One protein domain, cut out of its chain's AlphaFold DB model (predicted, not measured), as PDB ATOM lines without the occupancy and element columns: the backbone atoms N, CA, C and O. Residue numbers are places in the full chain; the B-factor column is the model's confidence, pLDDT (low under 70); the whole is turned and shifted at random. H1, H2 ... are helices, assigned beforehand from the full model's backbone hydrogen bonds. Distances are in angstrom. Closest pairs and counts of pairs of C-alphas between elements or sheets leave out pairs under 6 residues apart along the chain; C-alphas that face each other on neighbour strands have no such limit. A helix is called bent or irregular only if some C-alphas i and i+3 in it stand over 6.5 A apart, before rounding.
ATOM      1  N   PRO A 589     -46.338  27.145 -36.341       90.19
ATOM      2  CA  PRO A 589     -45.827  28.463 -35.947       90.19
ATOM      3  C   PRO A 589     -46.739  29.619 -36.401       90.19
ATOM      4  O   PRO A 589     -46.758  30.681 -35.780       90.19
ATOM      5  N   ASP A 590     -47.602  29.398 -37.400       91.44
ATOM      6  CA  ASP A 590     -48.685  30.311 -37.784       91.44
ATOM      7  C   ASP A 590     -49.732  30.547 -36.679       91.44
ATOM      8  O   ASP A 590     -50.504  31.502 -36.773       91.44
ATOM      9  N   MET A 591     -49.750  29.732 -35.619       90.06
ATOM     10  CA  MET A 591     -50.632  29.899 -34.462       90.06
ATOM     11  C   MET A 591     -49.934  30.422 -33.203       90.06
ATOM     12  O   MET A 591     -50.582  31.147 -32.444       90.06
ATOM     13  N   TYR A 592     -48.663  30.077 -32.965       90.75
ATOM     14  CA  TYR A 592     -47.977  30.377 -31.697       90.75
ATOM     15  C   TYR A 592     -46.801  31.355 -31.777       90.75
ATOM     16  O   TYR A 592     -46.343  31.794 -30.725       90.75
ATOM     17  N   SER A 593     -46.290  31.720 -32.958       93.38
ATOM     18  CA  SER A 593     -45.196  32.700 -33.038       93.38
ATOM     19  C   SER A 593     -45.598  34.078 -32.470       93.38
ATOM     20  O   SER A 593     -46.795  34.369 -32.335       93.38
ATOM     21  N   PRO A 594     -44.629  34.961 -32.157       93.31
ATOM     22  CA  PRO A 594     -44.926  36.327 -31.730       93.31
ATOM     23  C   PRO A 594     -45.683  37.142 -32.790       93.31
ATOM     24  O   PRO A 594     -45.655  36.838 -33.987       93.31
ATOM     25  N   ASP A 595     -46.354  38.210 -32.356       90.81
ATOM     26  CA  ASP A 595     -47.163  39.069 -33.230       90.81
ATOM     27  C   ASP A 595     -46.313  39.699 -34.356       90.81
ATOM     28  O   ASP A 595     -45.135  40.027 -34.171       90.81
ATOM     29  N   GLY A 596     -46.895  39.861 -35.548       92.69
ATOM     30  CA  GLY A 596     -46.174  40.210 -36.777       92.69
ATOM     31  C   GLY A 596     -45.550  38.994 -37.473       92.69
ATOM     32  O   GLY A 596     -45.838  38.764 -38.646       92.69
ATOM     33  N   PHE A 597     -44.770  38.171 -36.760       96.31
ATOM     34  CA  PHE A 597     -44.246  36.905 -37.303       96.31
ATOM     35  C   PHE A 597     -45.390  35.934 -37.603       96.31
ATOM     36  O   PHE A 597     -45.521  35.439 -38.721       96.31
ATOM     37  N   ARG A 598     -46.274  35.721 -36.621       94.88
ATOM     38  CA  ARG A 598     -47.450  34.850 -36.736       94.88
ATOM     39  C   ARG A 598     -48.361  35.247 -37.895       94.88
ATOM     40  O   ARG A 598     -48.825  34.387 -38.642       94.88
ATOM     41  N   ASP A 599     -48.588  36.547 -38.059       94.44
ATOM     42  CA  ASP A 599     -49.490  37.102 -39.073       94.44
ATOM     43  C   ASP A 599     -48.891  36.969 -40.486       94.44
ATOM     44  O   ASP A 599     -49.613  36.694 -41.452       94.44
ATOM     45  N   PHE A 600     -47.559  37.058 -40.590       96.19
ATOM     46  CA  PHE A 600     -46.800  36.797 -41.810       96.19
ATOM     47  C   PHE A 600     -46.818  35.321 -42.199       96.19
ATOM     48  O   PHE A 600     -47.225  34.998 -43.316       96.19
ATOM     49  N   ILE A 601     -46.470  34.419 -41.274       95.69
ATOM     50  CA  ILE A 601     -46.496  32.969 -41.516       95.69
ATOM     51  C   ILE A 601     -47.926  32.538 -41.877       95.69
ATOM     52  O   ILE A 601     -48.128  31.899 -42.908       95.69
ATOM     53  N   SER A 602     -48.939  32.995 -41.129       93.94
ATOM     54  CA  SER A 602     -50.361  32.818 -41.469       93.94
ATOM     55  C   SER A 602     -50.696  33.314 -42.879       93.94
ATOM     56  O   SER A 602     -51.423  32.653 -43.622       93.94
ATOM     57  N   SER A 603     -50.183  34.478 -43.282       93.44
ATOM     58  CA  SER A 603     -50.438  35.048 -44.608       93.44
ATOM     59  C   SER A 603     -49.790  34.240 -45.730       93.44
ATOM     60  O   SER A 603     -50.452  34.002 -46.742       93.44
ATOM     61  N   VAL A 604     -48.558  33.759 -45.539       93.00
ATOM     62  CA  VAL A 604     -47.842  32.901 -46.498       93.00
ATOM     63  C   VAL A 604     -48.491  31.515 -46.588       93.00
ATOM     64  O   VAL A 604     -48.797  31.068 -47.690       93.00
ATOM     65  N   VAL A 605     -48.825  30.878 -45.459       90.88
ATOM     66  CA  VAL A 605     -49.531  29.581 -45.414       90.88
ATOM     67  C   VAL A 605     -50.920  29.670 -46.059       90.88
ATOM     68  O   VAL A 605     -51.323  28.765 -46.795       90.88
ATOM     69  N   ARG A 606     -51.665  30.767 -45.848       89.62
ATOM     70  CA  ARG A 606     -52.930  31.027 -46.566       89.62
ATOM     71  C   ARG A 606     -52.715  31.193 -48.070       89.62
ATOM     72  O   ARG A 606     -53.567  30.749 -48.837       89.62
ATOM     73  N   LEU A 607     -51.632  31.851 -48.486       86.44
ATOM     74  CA  LEU A 607     -51.323  32.085 -49.897       86.44
ATOM     75  C   LEU A 607     -50.945  30.771 -50.602       86.44
ATOM     76  O   LEU A 607     -51.467  30.513 -51.682       86.44
ATOM     77  N   ASP A 608     -50.162  29.905 -49.951       85.50
ATOM     78  CA  ASP A 608     -49.760  28.581 -50.458       85.50
ATOM     79  C   ASP A 608     -50.936  27.590 -50.536       85.50
ATOM     80  O   ASP A 608     -51.143  26.929 -51.553       85.50
ATOM     81  N   LYS A 609     -51.805  27.575 -49.513       85.88
ATOM     82  CA  LYS A 609     -53.064  26.804 -49.540       85.88
ATOM     83  C   LYS A 609     -54.067  27.335 -50.570       85.88
ATOM     84  O   LYS A 609     -54.947  26.591 -51.012       85.88
ATOM     85  N   SER A 610     -53.982  28.612 -50.954       82.62
ATOM     86  CA  SER A 610     -54.857  29.164 -51.986       82.62
ATOM     87  C   SER A 610     -54.441  28.610 -53.349       82.62
ATOM     88  O   SER A 610     -53.385  28.930 -53.876       82.62
ATOM     89  N   THR A 611     -55.298  27.784 -53.954       54.28
ATOM     90  CA  THR A 611     -55.028  27.023 -55.198       54.28
ATOM     91  C   THR A 611     -54.927  27.899 -56.463       54.28
ATOM     92  O   THR A 611     -55.126  27.435 -57.586       54.28
ATOM     93  N   SER A 612     -54.691  29.195 -56.277       55.16
ATOM     94  CA  SER A 612     -54.619  30.230 -57.299       55.16
ATOM     95  C   SER A 612     -53.179  30.405 -57.770       55.16
ATOM     96  O   SER A 612     -52.235  30.247 -57.005       55.16
ATOM     97  N   GLN A 613     -53.010  30.793 -59.033       58.56
ATOM     98  CA  GLN A 613     -51.724  30.939 -59.735       58.56
ATOM     99  C   GLN A 613     -50.883  32.152 -59.257       58.56
ATOM    100  O   GLN A 613     -50.210  32.797 -60.056       58.56
ATOM    101  N   CYS A 614     -50.971  32.522 -57.975       62.50
ATOM    102  CA  CYS A 614     -50.334  33.710 -57.403       62.50
ATOM    103  C   CYS A 614     -48.812  33.561 -57.287       62.50
ATOM    104  O   CYS A 614     -48.092  34.544 -57.458       62.50
ATOM    105  N   PHE A 615     -48.336  32.342 -57.028       71.56
ATOM    106  CA  PHE A 615     -46.914  32.033 -56.964       71.56
ATOM    107  C   PHE A 615     -46.362  31.582 -58.318       71.56
ATOM    108  O   PHE A 615     -46.927  30.718 -58.991       71.56
ATOM    109  N   ALA A 616     -45.211  32.140 -58.687       77.12
ATOM    110  CA  ALA A 616     -44.405  31.647 -59.791       77.12
ATOM    111  C   ALA A 616     -43.768  30.296 -59.424       77.12
ATOM    112  O   ALA A 616     -43.450  30.030 -58.258       77.12
ATOM    113  N   ILE A 617     -43.537  29.450 -60.435       78.31
ATOM    114  CA  ILE A 617     -42.770  28.210 -60.274       78.31
ATOM    115  C   ILE A 617     -41.300  28.587 -60.063       78.31
ATOM    116  O   ILE A 617     -40.542  28.756 -61.013       78.31
ATOM    117  N   ALA A 618     -40.922  28.741 -58.800       84.12
ATOM    118  CA  ALA A 618     -39.548  28.960 -58.381       84.12
ATOM    119  C   ALA A 618     -38.792  27.626 -58.222       84.12
ATOM    120  O   ALA A 618     -39.391  26.555 -58.066       84.12
ATOM    121  N   THR A 619     -37.464  27.699 -58.215       90.75
ATOM    122  CA  THR A 619     -36.527  26.581 -58.019       90.75
ATOM    123  C   THR A 619     -35.545  26.886 -56.880       90.75
ATOM    124  O   THR A 619     -35.479  28.024 -56.427       90.75
ATOM    125  N   GLN A 620     -34.761  25.892 -56.439       92.62
ATOM    126  CA  GLN A 620     -33.679  26.090 -55.457       92.62
ATOM    127  C   GLN A 620     -32.727  27.214 -55.903       92.62
ATOM    128  O   GLN A 620     -32.451  28.106 -55.116       92.62
ATOM    129  N   ASN A 621     -32.346  27.260 -57.185       93.12
ATOM    130  CA  ASN A 621     -31.497  28.329 -57.719       93.12
ATOM    131  C   ASN A 621     -32.104  29.729 -57.518       93.12
ATOM    132  O   ASN A 621     -31.369  30.687 -57.326       93.12
ATOM    133  N   ASN A 622     -33.437  29.877 -57.554       91.56
ATOM    134  CA  ASN A 622     -34.071  31.172 -57.286       91.56
ATOM    135  C   ASN A 622     -33.918  31.595 -55.823       91.56
ATOM    136  O   ASN A 622     -33.815  32.789 -55.580       91.56
ATOM    137  N   TRP A 623     -33.896  30.642 -54.886       94.00
ATOM    138  CA  TRP A 623     -33.552  30.909 -53.490       94.00
ATOM    139  C   TRP A 623     -32.069  31.270 -53.361       94.00
ATOM    140  O   TRP A 623     -31.760  32.303 -52.788       94.00
ATOM    141  N   ASP A 624     -31.171  30.491 -53.972       94.56
ATOM    142  CA  ASP A 624     -29.711  30.693 -53.900       94.56
ATOM    143  C   ASP A 624     -29.234  32.016 -54.543       94.56
ATOM    144  O   ASP A 624     -28.099  32.442 -54.334       94.56
ATOM    145  N   HIS A 625     -30.085  32.669 -55.343       94.12
ATOM    146  CA  HIS A 625     -29.847  34.007 -55.895       94.12
ATOM    147  C   HIS A 625     -30.306  35.157 -54.982       94.12
ATOM    148  O   HIS A 625     -29.984  36.305 -55.281       94.12
ATOM    149  N   LEU A 626     -31.045  34.880 -53.901       94.00
ATOM    150  CA  LEU A 626     -31.449  35.888 -52.916       94.00
ATOM    151  C   LEU A 626     -30.295  36.164 -51.944       94.00
ATOM    152  O   LEU A 626     -29.709  35.225 -51.399       94.00
ATOM    153  N   CYS A 627     -30.004  37.430 -51.655       95.81
ATOM    154  CA  CYS A 627     -29.014  37.829 -50.649       95.81
ATOM    155  C   CYS A 627     -29.332  37.252 -49.254       95.81
ATOM    156  O   CYS A 627     -28.427  36.852 -48.517       95.81
ATOM    157  N   ALA A 628     -30.616  37.132 -48.911       93.75
ATOM    158  CA  ALA A 628     -31.095  36.525 -47.673       93.75
ATOM    159  C   ALA A 628     -30.811  35.013 -47.577       93.75
ATOM    160  O   ALA A 628     -30.858  34.461 -46.481       93.75
ATOM    161  N   SER A 629     -30.492  34.331 -48.688       95.25
ATOM    162  CA  SER A 629     -30.090  32.913 -48.667       95.25
ATOM    163  C   SER A 629     -28.655  32.699 -48.186       95.25
ATOM    164  O   SER A 629     -28.358  31.664 -47.590       95.25
ATOM    165  N   SER A 630     -27.781  33.683 -48.422       95.12
ATOM    166  CA  SER A 630     -26.390  33.690 -47.965       95.12
ATOM    167  C   SER A 630     -26.209  34.223 -46.543       95.12
ATOM    168  O   SER A 630     -25.122  34.076 -45.997       95.12
ATOM    169  N   PHE A 631     -27.243  34.826 -45.949       95.75
ATOM    170  CA  PHE A 631     -27.162  35.425 -44.621       95.75
ATOM    171  C   PHE A 631     -27.045  34.356 -43.520       95.75
ATOM    172  O   PHE A 631     -27.917  33.496 -43.360       95.75
ATOM    173  N   VAL A 632     -25.985  34.437 -42.717       94.69
ATOM    174  CA  VAL A 632     -25.687  33.520 -41.613       94.69
ATOM    175  C   VAL A 632     -25.883  34.243 -40.284       94.69
ATOM    176  O   VAL A 632     -25.025  35.002 -39.839       94.69
ATOM    177  N   LEU A 633     -26.982  33.917 -39.594       92.62
ATOM    178  CA  LEU A 633     -27.403  34.504 -38.309       92.62
ATOM    179  C   LEU A 633     -26.273  34.736 -37.285       92.62
ATOM    180  O   LEU A 633     -26.282  35.741 -36.588       92.62
ATOM    181  N   LYS A 634     -25.315  33.807 -37.160       91.94
ATOM    182  CA  LYS A 634     -24.212  33.878 -36.176       91.94
ATOM    183  C   LYS A 634     -22.943  34.602 -36.660       91.94
ATOM    184  O   LYS A 634     -21.955  34.618 -35.935       91.94
ATOM    185  N   GLN A 635     -22.917  35.101 -37.894       94.31
ATOM    186  CA  GLN A 635     -21.726  35.708 -38.510       94.31
ATOM    187  C   GLN A 635     -22.010  37.113 -39.041       94.31
ATOM    188  O   GLN A 635     -21.160  37.994 -38.928       94.31
ATOM    189  N   ASP A 636     -23.200  37.322 -39.600       96.31
ATOM    190  CA  ASP A 636     -23.570  38.566 -40.254       96.31
ATOM    191  C   ASP A 636     -24.245  39.557 -39.298       96.31
ATOM    192  O   ASP A 636     -25.035  39.201 -38.426       96.31
ATOM    193  N   SER A 637     -23.948  40.842 -39.490       97.00
ATOM    194  CA  SER A 637     -24.502  41.918 -38.662       97.00
ATOM    195  C   SER A 637     -25.997  42.182 -38.932       97.00
ATOM    196  O   SER A 637     -26.475  41.942 -40.047       97.00
ATOM    197  N   PRO A 638     -26.733  42.813 -37.993       97.81
ATOM    198  CA  PRO A 638     -28.102  43.282 -38.238       97.81
ATOM    199  C   PRO A 638     -28.225  44.185 -39.478       97.81
ATOM    200  O   PRO A 638     -29.216  44.122 -40.201       97.81
ATOM    201  N   GLY A 639     -27.204  45.002 -39.765       97.69
ATOM    202  CA  GLY A 639     -27.174  45.852 -40.960       97.69
ATOM    203  C   GLY A 639     -27.093  45.053 -42.264       97.69
ATOM    204  O   GLY A 639     -27.766  45.398 -43.233       97.69
ATOM    205  N   ALA A 640     -26.339  43.948 -42.271       97.56
ATOM    206  CA  ALA A 640     -26.266  43.039 -43.415       97.56
ATOM    207  C   ALA A 640     -27.608  42.330 -43.664       97.56
ATOM    208  O   ALA A 640     -28.003  42.169 -44.818       97.56
ATOM    209  N   LEU A 641     -28.353  41.989 -42.602       97.69
ATOM    210  CA  LEU A 641     -29.708  41.446 -42.733       97.69
ATOM    211  C   LEU A 641     -30.656  42.445 -43.398       97.69
ATOM    212  O   LEU A 641     -31.344  42.092 -44.353       97.69
ATOM    213  N   LEU A 642     -30.683  43.689 -42.911       97.69
ATOM    214  CA  LEU A 642     -31.527  44.738 -43.483       97.69
ATOM    215  C   LEU A 642     -31.187  44.973 -44.962       97.69
ATOM    216  O   LEU A 642     -32.084  44.998 -45.799       97.69
ATOM    217  N   GLN A 643     -29.895  45.050 -45.295       97.62
ATOM    218  CA  GLN A 643     -29.435  45.210 -46.674       97.62
ATOM    219  C   GLN A 643     -29.838  44.030 -47.573       97.62
ATOM    220  O   GLN A 643     -30.244  44.253 -48.715       97.62
ATOM    221  N   ALA A 644     -29.757  42.791 -47.078       97.19
ATOM    222  CA  ALA A 644     -30.192  41.605 -47.813       97.19
ATOM    223  C   ALA A 644     -31.711  41.615 -48.065       97.19
ATOM    224  O   ALA A 644     -32.149  41.382 -49.192       97.19
ATOM    225  N   LEU A 645     -32.509  41.959 -47.047       97.25
ATOM    226  CA  LEU A 645     -33.962  42.093 -47.169       97.25
ATOM    227  C   LEU A 645     -34.357  43.190 -48.170       97.25
ATOM    228  O   LEU A 645     -35.188  42.935 -49.041       97.25
ATOM    229  N   ASP A 646     -33.731  44.368 -48.102       97.06
ATOM    230  CA  ASP A 646     -33.997  45.489 -49.014       97.06
ATOM    231  C   ASP A 646     -33.586  45.168 -50.466       97.06
ATOM    232  O   ASP A 646     -34.288  45.518 -51.430       97.06
ATOM    233  N   ALA A 647     -32.463  44.463 -50.647       96.06
ATOM    234  CA  ALA A 647     -32.003  43.993 -51.949       96.06
ATOM    235  C   ALA A 647     -33.008  43.018 -52.581       96.06
ATOM    236  O   ALA A 647     -33.444  43.239 -53.717       96.06
ATOM    237  N   ASP A 648     -33.442  42.002 -51.837       95.44
ATOM    238  CA  ASP A 648     -34.315  40.947 -52.349       95.44
ATOM    239  C   ASP A 648     -35.776  41.390 -52.461       95.44
ATOM    240  O   ASP A 648     -36.392  41.279 -53.523       95.44
ATOM    241  N   PHE A 649     -36.352  41.902 -51.377       95.19
ATOM    242  CA  PHE A 649     -37.792  42.110 -51.243       95.19
ATOM    243  C   PHE A 649     -38.217  43.570 -51.424       95.19
ATOM    244  O   PHE A 649     -39.415  43.834 -51.491       95.19
ATOM    245  N   GLY A 650     -37.281  44.512 -51.579       95.50
ATOM    246  CA  GLY A 650     -37.576  45.943 -51.446       95.50
ATOM    247  C   GLY A 650     -37.712  46.338 -49.975       95.50
ATOM    248  O   GLY A 650     -37.457  45.512 -49.104       95.50
ATOM    249  N   SER A 651     -38.096  47.589 -49.700       95.56
ATOM    250  CA  SER A 651     -37.990  48.162 -48.348       95.56
ATOM    251  C   SER A 651     -38.613  47.275 -47.265       95.56
ATOM    252  O   SER A 651     -39.825  47.049 -47.241       95.56
ATOM    253  N   ALA A 652     -37.788  46.832 -46.317       92.38
ATOM    254  CA  ALA A 652     -38.222  46.044 -45.170       92.38
ATOM    255  C   ALA A 652     -39.110  46.836 -44.188       92.38
ATOM    256  O   ALA A 652     -39.745  46.234 -43.322       92.38
ATOM    257  N   SER A 653     -39.165  48.166 -44.315       94.75
ATOM    258  CA  SER A 653     -39.922  49.076 -43.447       94.75
ATOM    259  C   SER A 653     -41.141  49.732 -44.110       94.75
ATOM    260  O   SER A 653     -41.920  50.381 -43.409       94.75
ATOM    261  N   ASP A 654     -41.354  49.537 -45.415       95.94
ATOM    262  CA  ASP A 654     -42.477  50.114 -46.160       95.94
ATOM    263  C   ASP A 654     -43.047  49.121 -47.186       95.94
ATOM    264  O   ASP A 654     -42.489  48.906 -48.266       95.94
ATOM    265  N   HIS A 655     -44.225  48.565 -46.881       95.88
ATOM    266  CA  HIS A 655     -44.935  47.652 -47.780       95.88
ATOM    267  C   HIS A 655     -45.226  48.244 -49.172       95.88
ATOM    268  O   HIS A 655     -45.404  47.485 -50.121       95.88
ATOM    269  N   SER A 656     -45.289  49.570 -49.339       94.38
ATOM    270  CA  SER A 656     -45.532  50.191 -50.649       94.38
ATOM    271  C   SER A 656     -44.321  50.110 -51.589       94.38
ATOM    272  O   SER A 656     -44.488  50.147 -52.810       94.38
ATOM    273  N   GLN A 657     -43.121  49.920 -51.030       95.31
ATOM    274  CA  GLN A 657     -41.849  49.804 -51.746       95.31
ATOM    275  C   GLN A 657     -41.361  48.347 -51.876       95.31
ATOM    276  O   GLN A 657     -40.251  48.102 -52.358       95.31
ATOM    277  N   MET A 658     -42.180  47.366 -51.477       95.69
ATOM    278  CA  MET A 658     -41.863  45.945 -51.630       95.69
ATOM    279  C   MET A 658     -42.042  45.454 -53.078       95.69
ATOM    280  O   MET A 658     -43.034  45.735 -53.760       95.69
ATOM    281  N   LYS A 659     -41.064  44.677 -53.552       89.50
ATOM    282  CA  LYS A 659     -40.963  44.142 -54.916       89.50
ATOM    283  C   LYS A 659     -41.856  42.914 -55.076       89.50
ATOM    284  O   LYS A 659     -41.716  41.930 -54.353       89.50
ATOM    285  N   SER A 660     -42.723  42.914 -56.089       84.44
ATOM    286  CA  SER A 660     -43.650  41.800 -56.332       84.44
ATOM    287  C   SER A 660     -42.977  40.473 -56.649       84.44
ATOM    288  O   SER A 660     -43.574  39.426 -56.417       84.44
ATOM    289  N   ASP A 661     -41.783  40.510 -57.224       85.75
ATOM    290  CA  ASP A 661     -41.275  39.380 -57.997       85.75
ATOM    291  C   ASP A 661     -40.711  38.300 -57.070       85.75
ATOM    292  O   ASP A 661     -41.128  37.144 -57.145       85.75
ATOM    293  N   ASN A 662     -39.898  38.704 -56.090       83.75
ATOM    294  CA  ASN A 662     -39.362  37.808 -55.065       83.75
ATOM    295  C   ASN A 662     -40.418  37.422 -54.010       83.75
ATOM    296  O   ASN A 662     -40.433  36.284 -53.539       83.75
ATOM    297  N   MET A 663     -41.393  38.300 -53.740       85.62
ATOM    298  CA  MET A 663     -42.566  37.994 -52.901       85.62
ATOM    299  C   MET A 663     -43.492  36.923 -53.522       85.62
ATOM    300  O   MET A 663     -44.294  36.315 -52.812       85.62
ATOM    301  N   ARG A 664     -43.401  36.679 -54.842       81.75
ATOM    302  CA  ARG A 664     -44.177  35.663 -55.587       81.75
ATOM    303  C   ARG A 664     -43.413  34.367 -55.868       81.75
ATOM    304  O   ARG A 664     -43.977  33.465 -56.492       81.75
ATOM    305  N   LEU A 665     -42.163  34.226 -55.435       80.44
ATOM    306  CA  LEU A 665     -41.477  32.935 -55.474       80.44
ATOM    307  C   LEU A 665     -42.130  32.046 -54.401       80.44
ATOM    308  O   LEU A 665     -42.062  32.378 -53.224       80.44
ATOM    309  N   GLY A 666     -42.814  30.962 -54.794       80.19
ATOM    310  CA  GLY A 666     -43.655  30.170 -53.875       80.19
ATOM    311  C   GLY A 666     -42.871  29.425 -52.789       80.19
ATOM    312  O   GLY A 666     -42.364  30.012 -51.836       80.19
ATOM    313  N   LYS A 667     -42.699  28.109 -52.946       85.38
ATOM    314  CA  LYS A 667     -41.948  27.290 -51.973       85.38
ATOM    315  C   LYS A 667     -40.451  27.636 -51.830       85.38
ATOM    316  O   LYS A 667     -39.781  27.053 -50.990       85.38
ATOM    317  N   TRP A 668     -39.926  28.528 -52.676       87.88
ATOM    318  CA  TRP A 668     -38.524  28.976 -52.698       87.88
ATOM    319  C   TRP A 668     -38.357  30.494 -52.509       87.88
ATOM    320  O   TRP A 668     -37.265  31.009 -52.708       87.88
ATOM    321  N   GLY A 669     -39.423  31.215 -52.152       88.56
ATOM    322  CA  GLY A 669     -39.343  32.605 -51.693       88.56
ATOM    323  C   GLY A 669     -39.722  32.686 -50.227       88.56
ATOM    324  O   GLY A 669     -39.029  32.137 -49.376       88.56
ATOM    325  N   LEU A 670     -40.856  33.318 -49.927       92.31
ATOM    326  CA  LEU A 670     -41.273  33.612 -48.551       92.31
ATOM    327  C   LEU A 670     -41.456  32.364 -47.676       92.31
ATOM    328  O   LEU A 670     -41.121  32.405 -46.498       92.31
ATOM    329  N   ALA A 671     -41.917  31.242 -48.238       92.00
ATOM    330  CA  ALA A 671     -41.973  29.978 -47.499       92.00
ATOM    331  C   ALA A 671     -40.566  29.485 -47.115       92.00
ATOM    332  O   ALA A 671     -40.321  29.119 -45.970       92.00
ATOM    333  N   LYS A 672     -39.601  29.566 -48.043       93.75
ATOM    334  CA  LYS A 672     -38.217  29.166 -47.768       93.75
ATOM    335  C   LYS A 672     -37.509  30.133 -46.822       93.75
ATOM    336  O   LYS A 672     -36.723  29.681 -46.002       93.75
ATOM    337  N   PHE A 673     -37.830  31.423 -46.884       95.50
ATOM    338  CA  PHE A 673     -37.384  32.430 -45.921       95.50
ATOM    339  C   PHE A 673     -37.868  32.120 -44.497       95.50
ATOM    340  O   PHE A 673     -37.087  32.210 -43.549       95.50
ATOM    341  N   ILE A 674     -39.128  31.691 -44.348       95.56
ATOM    342  CA  ILE A 674     -39.664  31.227 -43.061       95.56
ATOM    343  C   ILE A 674     -38.859  30.021 -42.553       95.56
ATOM    344  O   ILE A 674     -38.331  30.071 -41.444       95.56
ATOM    345  N   ASP A 675     -38.698  28.983 -43.377       94.38
ATOM    346  CA  ASP A 675     -38.035  27.734 -42.976       94.38
ATOM    347  C   ASP A 675     -36.519  27.875 -42.741       94.38
ATOM    348  O   ASP A 675     -35.955  27.185 -41.893       94.38
ATOM    349  N   ALA A 676     -35.832  28.706 -43.529       94.94
ATOM    350  CA  ALA A 676     -34.369  28.790 -43.549       94.94
ATOM    351  C   ALA A 676     -33.796  29.893 -42.652       94.94
ATOM    352  O   ALA A 676     -32.648  29.772 -42.231       94.94
ATOM    353  N   LEU A 677     -34.571  30.944 -42.360       95.69
ATOM    354  CA  LEU A 677     -34.116  32.072 -41.546       95.69
ATOM    355  C   LEU A 677     -35.030  32.342 -40.349       95.69
ATOM    356  O   LEU A 677     -34.547  32.413 -39.223       95.69
ATOM    357  N   LEU A 678     -36.342  32.469 -40.572       95.81
ATOM    358  CA  LEU A 678     -37.269  32.947 -39.541       95.81
ATOM    359  C   LEU A 678     -37.446  31.949 -38.387       95.81
ATOM    360  O   LEU A 678     -37.313  32.327 -37.226       95.81
ATOM    361  N   ILE A 679     -37.725  30.680 -38.699       93.94
ATOM    362  CA  ILE A 679     -37.889  29.621 -37.695       93.94
ATOM    363  C   ILE A 679     -36.554  29.344 -36.979       93.94
ATOM    364  O   ILE A 679     -36.546  29.406 -35.750       93.94
ATOM    365  N   PRO A 680     -35.405  29.159 -37.668       94.38
ATOM    366  CA  PRO A 680     -34.108  29.025 -36.999       94.38
ATOM    367  C   PRO A 680     -33.741  30.213 -36.101       94.38
ATOM    368  O   PRO A 680     -33.148  30.010 -35.041       94.38
ATOM    369  N   PHE A 681     -34.115  31.441 -36.478       94.69
ATOM    370  CA  PHE A 681     -33.938  32.608 -35.616       94.69
ATOM    371  C   PHE A 681     -34.768  32.495 -34.328       94.69
ATOM    372  O   PHE A 681     -34.218  32.594 -33.232       94.69
ATOM    373  N   LEU A 682     -36.074  32.235 -34.449       92.31
ATOM    374  CA  LEU A 682     -36.986  32.143 -33.304       92.31
ATOM    375  C   LEU A 682     -36.688  30.939 -32.389       92.31
ATOM    376  O   LEU A 682     -36.853  31.038 -31.172       92.31
ATOM    377  N   ASP A 683     -36.240  29.811 -32.938       89.75
ATOM    378  CA  ASP A 683     -36.075  28.576 -32.165       89.75
ATOM    379  C   ASP A 683     -34.652  28.345 -31.647       89.75
ATOM    380  O   ASP A 683     -34.483  27.640 -30.648       89.75
ATOM    381  N   HIS A 684     -33.624  28.916 -32.286       88.94
ATOM    382  CA  HIS A 684     -32.227  28.575 -31.985       88.94
ATOM    383  C   HIS A 684     -31.298  29.770 -31.746       88.94
ATOM    384  O   HIS A 684     -30.241  29.571 -31.142       88.94
ATOM    385  N   TYR A 685     -31.645  30.994 -32.159       90.81
ATOM    386  CA  TYR A 685     -30.731  32.131 -32.017       90.81
ATOM    387  C   TYR A 685     -30.557  32.581 -30.562       90.81
ATOM    388  O   TYR A 685     -31.475  32.483 -29.751       90.81
ATOM    389  N   GLU A 686     -29.352  33.013 -30.199       87.81
ATOM    390  CA  GLU A 686     -28.972  33.229 -28.800       87.81
ATOM    391  C   GLU A 686     -29.508  34.578 -28.298       87.81
ATOM    392  O   GLU A 686     -29.173  35.622 -28.836       87.81
ATOM    393  N   MET A 687     -30.393  34.551 -27.291       85.06
ATOM    394  CA  MET A 687     -31.045  35.757 -26.740       85.06
ATOM    395  C   MET A 687     -30.088  36.691 -25.994       85.06
ATOM    396  O   MET A 687     -30.393  37.871 -25.836       85.06
ATOM    397  N   ASP A 688     -28.961  36.148 -25.538       84.19
ATOM    398  CA  ASP A 688     -27.890  36.876 -24.857       84.19
ATOM    399  C   ASP A 688     -26.890  37.508 -25.849       84.19
ATOM    400  O   ASP A 688     -25.948  38.171 -25.427       84.19
ATOM    401  N   ASP A 689     -27.071  37.296 -27.159       89.06
ATOM    402  CA  ASP A 689     -26.295  37.968 -28.202       89.06
ATOM    403  C   ASP A 689     -26.757  39.432 -28.322       89.06
ATOM    404  O   ASP A 689     -27.949  39.700 -28.509       89.06
ATOM    405  N   ASP A 690     -25.822  40.385 -28.258       91.69
ATOM    406  CA  ASP A 690     -26.102  41.828 -28.361       91.69
ATOM    407  C   ASP A 690     -26.901  42.195 -29.631       91.69
ATOM    408  O   ASP A 690     -27.645  43.181 -29.660       91.69
ATOM    409  N   SER A 691     -26.777  41.395 -30.694       94.88
ATOM    410  CA  SER A 691     -27.483  41.591 -31.957       94.88
ATOM    411  C   SER A 691     -28.912  41.022 -31.978       94.88
ATOM    412  O   SER A 691     -29.692  41.413 -32.854       94.88
ATOM    413  N   TYR A 692     -29.302  40.177 -31.006       93.12
ATOM    414  CA  TYR A 692     -30.604  39.494 -30.957       93.12
ATOM    415  C   TYR A 692     -31.774  40.460 -31.146       93.12
ATOM    416  O   TYR A 692     -32.592  40.286 -32.050       93.12
ATOM    417  N   TYR A 693     -31.843  41.512 -30.326       94.00
ATOM    418  CA  TYR A 693     -32.956  42.465 -30.350       94.00
ATOM    419  C   TYR A 693     -32.979  43.320 -31.625       94.00
ATOM    420  O   TYR A 693     -34.055  43.691 -32.099       94.00
ATOM    421  N   ALA A 694     -31.813  43.599 -32.215       96.50
ATOM    422  CA  ALA A 694     -31.718  44.310 -33.487       96.50
ATOM    423  C   ALA A 694     -32.239  43.441 -34.645       96.50
ATOM    424  O   ALA A 694     -33.098  43.890 -35.406       96.50
ATOM    425  N   ILE A 695     -31.797  42.181 -34.728       96.75
ATOM    426  CA  ILE A 695     -32.281  41.199 -35.712       96.75
ATOM    427  C   ILE A 695     -33.783  40.940 -35.521       96.75
ATOM    428  O   ILE A 695     -34.533  40.972 -36.498       96.75
ATOM    429  N   PHE A 696     -34.245  40.776 -34.275       95.75
ATOM    430  CA  PHE A 696     -35.662  40.604 -33.941       95.75
ATOM    431  C   PHE A 696     -36.505  41.768 -34.469       95.75
ATOM    432  O   PHE A 696     -37.509  41.544 -35.141       95.75
ATOM    433  N   SER A 697     -36.083  43.007 -34.202       96.75
ATOM    434  CA  SER A 697     -36.791  44.220 -34.629       96.75
ATOM    435  C   SER A 697     -36.859  44.347 -36.157       96.75
ATOM    436  O   SER A 697     -37.922  44.655 -36.706       96.75
ATOM    437  N   ILE A 698     -35.761  44.037 -36.858       97.62
ATOM    438  CA  ILE A 698     -35.701  44.040 -38.328       97.62
ATOM    439  C   ILE A 698     -36.654  42.986 -38.904       97.62
ATOM    440  O   ILE A 698     -37.517  43.326 -39.715       97.62
ATOM    441  N   LEU A 699     -36.562  41.731 -38.449       97.56
ATOM    442  CA  LEU A 699     -37.421  40.644 -38.927       97.56
ATOM    443  C   LEU A 699     -38.897  40.885 -38.588       97.56
ATOM    444  O   LEU A 699     -39.755  40.660 -39.438       97.56
ATOM    445  N   GLN A 700     -39.214  41.394 -37.395       97.19
ATOM    446  CA  GLN A 700     -40.594  41.697 -37.010       97.19
ATOM    447  C   GLN A 700     -41.190  42.822 -37.868       97.19
ATOM    448  O   GLN A 700     -42.355  42.739 -38.267       97.19
ATOM    449  N   THR A 701     -40.400  43.859 -38.168       97.81
ATOM    450  CA  THR A 701     -40.810  44.967 -39.044       97.81
ATOM    451  C   THR A 701     -41.039  44.465 -40.467       97.81
ATOM    452  O   THR A 701     -42.128  44.666 -41.010       97.81
ATOM    453  N   PHE A 702     -40.084  43.701 -41.010       97.88
ATOM    454  CA  PHE A 702     -40.202  43.053 -42.314       97.88
ATOM    455  C   PHE A 702     -41.455  42.177 -42.406       97.88
ATOM    456  O   PHE A 702     -42.278  42.379 -43.295       97.88
ATOM    457  N   CYS A 703     -41.664  41.253 -41.463       97.81
ATOM    458  CA  CYS A 703     -42.837  40.378 -41.440       97.81
ATOM    459  C   CYS A 703     -44.154  41.168 -41.374       97.81
ATOM    460  O   CYS A 703     -45.124  40.817 -42.053       97.81
ATOM    461  N   ARG A 704     -44.201  42.266 -40.607       97.50
ATOM    462  CA  ARG A 704     -45.384  43.132 -40.501       97.50
ATOM    463  C   ARG A 704     -45.717  43.819 -41.828       97.50
ATOM    464  O   ARG A 704     -46.872  43.766 -42.257       97.50
ATOM    465  N   GLU A 705     -44.738  44.422 -42.495       97.31
ATOM    466  CA  GLU A 705     -44.954  45.085 -43.788       97.31
ATOM    467  C   GLU A 705     -45.195  44.074 -44.920       97.31
ATOM    468  O   GLU A 705     -46.133  44.238 -45.702       97.31
ATOM    469  N   ALA A 706     -44.471  42.954 -44.933       96.12
ATOM    470  CA  ALA A 706     -44.690  41.842 -45.856       96.12
ATOM    471  C   ALA A 706     -46.116  41.268 -45.749       96.12
ATOM    472  O   ALA A 706     -46.746  40.969 -46.766       96.12
ATOM    473  N   SER A 707     -46.669  41.180 -44.534       96.06
ATOM    474  CA  SER A 707     -48.071  40.792 -44.313       96.06
ATOM    475  C   SER A 707     -49.042  41.781 -44.959       96.06
ATOM    476  O   SER A 707     -49.905  41.376 -45.742       96.06
ATOM    477  N   LYS A 708     -48.876  43.087 -44.688       95.81
ATOM    478  CA  LYS A 708     -49.695  44.154 -45.292       95.81
ATOM    479  C   LYS A 708     -49.621  44.122 -46.819       95.81
ATOM    480  O   LYS A 708     -50.652  44.251 -47.481       95.81
ATOM    481  N   TYR A 709     -48.428  43.899 -47.374       94.75
ATOM    482  CA  TYR A 709     -48.213  43.764 -48.811       94.75
ATOM    483  C   TYR A 709     -49.006  42.592 -49.400       94.75
ATOM    484  O   TYR A 709     -49.819  42.792 -50.304       94.75
ATOM    485  N   ILE A 710     -48.848  41.385 -48.841       92.81
ATOM    486  CA  ILE A 710     -49.575  40.180 -49.274       92.81
ATOM    487  C   ILE A 710     -51.092  40.414 -49.228       92.81
ATOM    488  O   ILE A 710     -51.811  40.046 -50.164       92.81
ATOM    489  N   GLU A 711     -51.597  41.056 -48.173       92.31
ATOM    490  CA  GLU A 711     -53.019  41.374 -48.044       92.31
ATOM    491  C   GLU A 711     -53.499  42.412 -49.071       92.31
ATOM    492  O   GLU A 711     -54.581  42.244 -49.641       92.31
ATOM    493  N   SER A 712     -52.699  43.442 -49.361       92.38
ATOM    494  CA  SER A 712     -52.979  44.449 -50.395       92.38
ATOM    495  C   SER A 712     -53.013  43.832 -51.802       92.38
ATOM    496  O   SER A 712     -53.970  44.027 -52.565       92.38
ATOM    497  N   CYS A 713     -52.039  42.977 -52.132       87.88
ATOM    498  CA  CYS A 713     -52.012  42.219 -53.385       87.88
ATOM    499  C   CYS A 713     -53.200  41.243 -53.504       87.88
ATOM    500  O   CYS A 713     -53.801  41.110 -54.577       87.88
ATOM    501  N   ARG A 714     -53.611  40.616 -52.390       86.62
ATOM    502  CA  ARG A 714     -54.806  39.758 -52.322       86.62
ATOM    503  C   ARG A 714     -56.091  40.554 -52.576       86.62
ATOM    504  O   ARG A 714     -56.901  40.128 -53.401       86.62
ATOM    505  N   LYS A 715     -56.261  41.721 -51.940       87.44
ATOM    506  CA  LYS A 715     -57.418  42.621 -52.135       87.44
ATOM    507  C   LYS A 715     -57.510  43.135 -53.581       87.44
ATOM    508  O   LYS A 715     -58.590  43.124 -54.168       87.44
ATOM    509  N   SER A 716     -56.378  43.470 -54.203       83.81
ATOM    510  CA  SER A 716     -56.289  43.890 -55.616       83.81
ATOM    511  C   SER A 716     -56.376  42.740 -56.645       83.81
ATOM    512  O   SER A 716     -56.245  42.962 -57.854       83.81
ATOM    513  N   LYS A 717     -56.681  41.509 -56.198       70.62
ATOM    514  CA  LYS A 717     -56.881  40.296 -57.019       70.62
ATOM    515  C   LYS A 717     -55.676  39.888 -57.885       70.62
ATOM    516  O   LYS A 717     -55.889  39.255 -58.916       70.62
ATOM    517  N   TRP A 718     -54.440  40.243 -57.501       71.44
ATOM    518  CA  TRP A 718     -53.192  39.878 -58.207       71.44
ATOM    519  C   TRP A 718     -53.265  40.009 -59.752       71.44
ATOM    520  O   TRP A 718     -52.663  39.225 -60.478       71.44
TER     521      TRP A 718
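This is residues 589 to 718 of the 1098 residues of an uncharacterized protein of Stereum hirsutum (strain FP-91666) (UniProt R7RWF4). The long helix H8 runs the length of one side of a compact helical body, with H2 and H5 beside it and H7 running the opposite way beyond it. H2, H7 and H8 make a three-helix bundle that is loosely closed between H7 and H8, and the short H4 bridges H5 and H7; H1 packs on H2, far from the body's mean. The printed part has 130 residues, with eight named helices in the order H1 to H8 and no named strand: the class is all helix. The radius of gyration of the C-alphas is 13.8 A, and the C-alphas span 43 by 30 by 24 A.

Find C-alpha 589 at (-45.827, 28.463, -35.947), where H1 begins; it ends at residue 592. A tight link leads to H2, residues 597 to 609, 18.2 A long. After residues 610 to 619 come H3, residues 620 to 624, and H4, residues 627 to 630. Find C-alpha 638 at (-28.102, 43.282, -38.238); from there H5 runs 16.3 A to residue 649. H6 holds residues 660 to 663. H7 follows, residues 666 to 684, 24.7 A long; it is irregular, with C-alphas 667 and 670 at 7.2 A. H8, residues 692 to 715, is the longest at 34.3 A and ends at C-alpha 715, (-57.418, 42.621, -52.135).

Look first at H2, H7 and H8, a bundle that is up and down, each helix running against the one before it in the chain. H2 touches H7 with Val 604 and Ala 671 closest, C-alphas 6.6 A apart, at a shallow tilt of 31 degrees, opposite ways; H7 uses residues 666 to 674 alone. H2 touches H8 at Phe 600 and Ser 707, C-alphas 4.9 A apart, at a steep tilt of 39 degrees, the same way. H7 and H8 are close but not clearly touching, their closest C-alphas, of Leu 678 and Leu 699, at 7.7 A. H7 is the hub, touching H2, H3, H4 and H6, with H6 only at the corner and H4 only just, over 3 pairs of C-alphas within 8 A. Its closest C-alphas to H3 are those of Trp 668 and Trp 623, 5.4 A apart. H5 touches H8 at a shallow tilt of 16 degrees, the same way, with the C-alphas of Pro 638 and Ile 695 closest at 5.3 A. H5 also touches H4 and H6, and H1 touches H2 at Ser 602 and Asp 590, C-alphas 4.8 A apart. H5 and H7 are apart. Every O i to N i+4 pair is within hydrogen-bond range in H2, H3, H5 and H8, and 10 of 15 are in H7; H1, H4 and H6 are too short for such a pair.

The two C-alphas farthest apart are those of Asp 688 and Lys 717, 43.4 A. The printed part has no cut and no link is long. The mean pLDDT of the printed part is 90.9; look for values under 70 at residues 611 to 614.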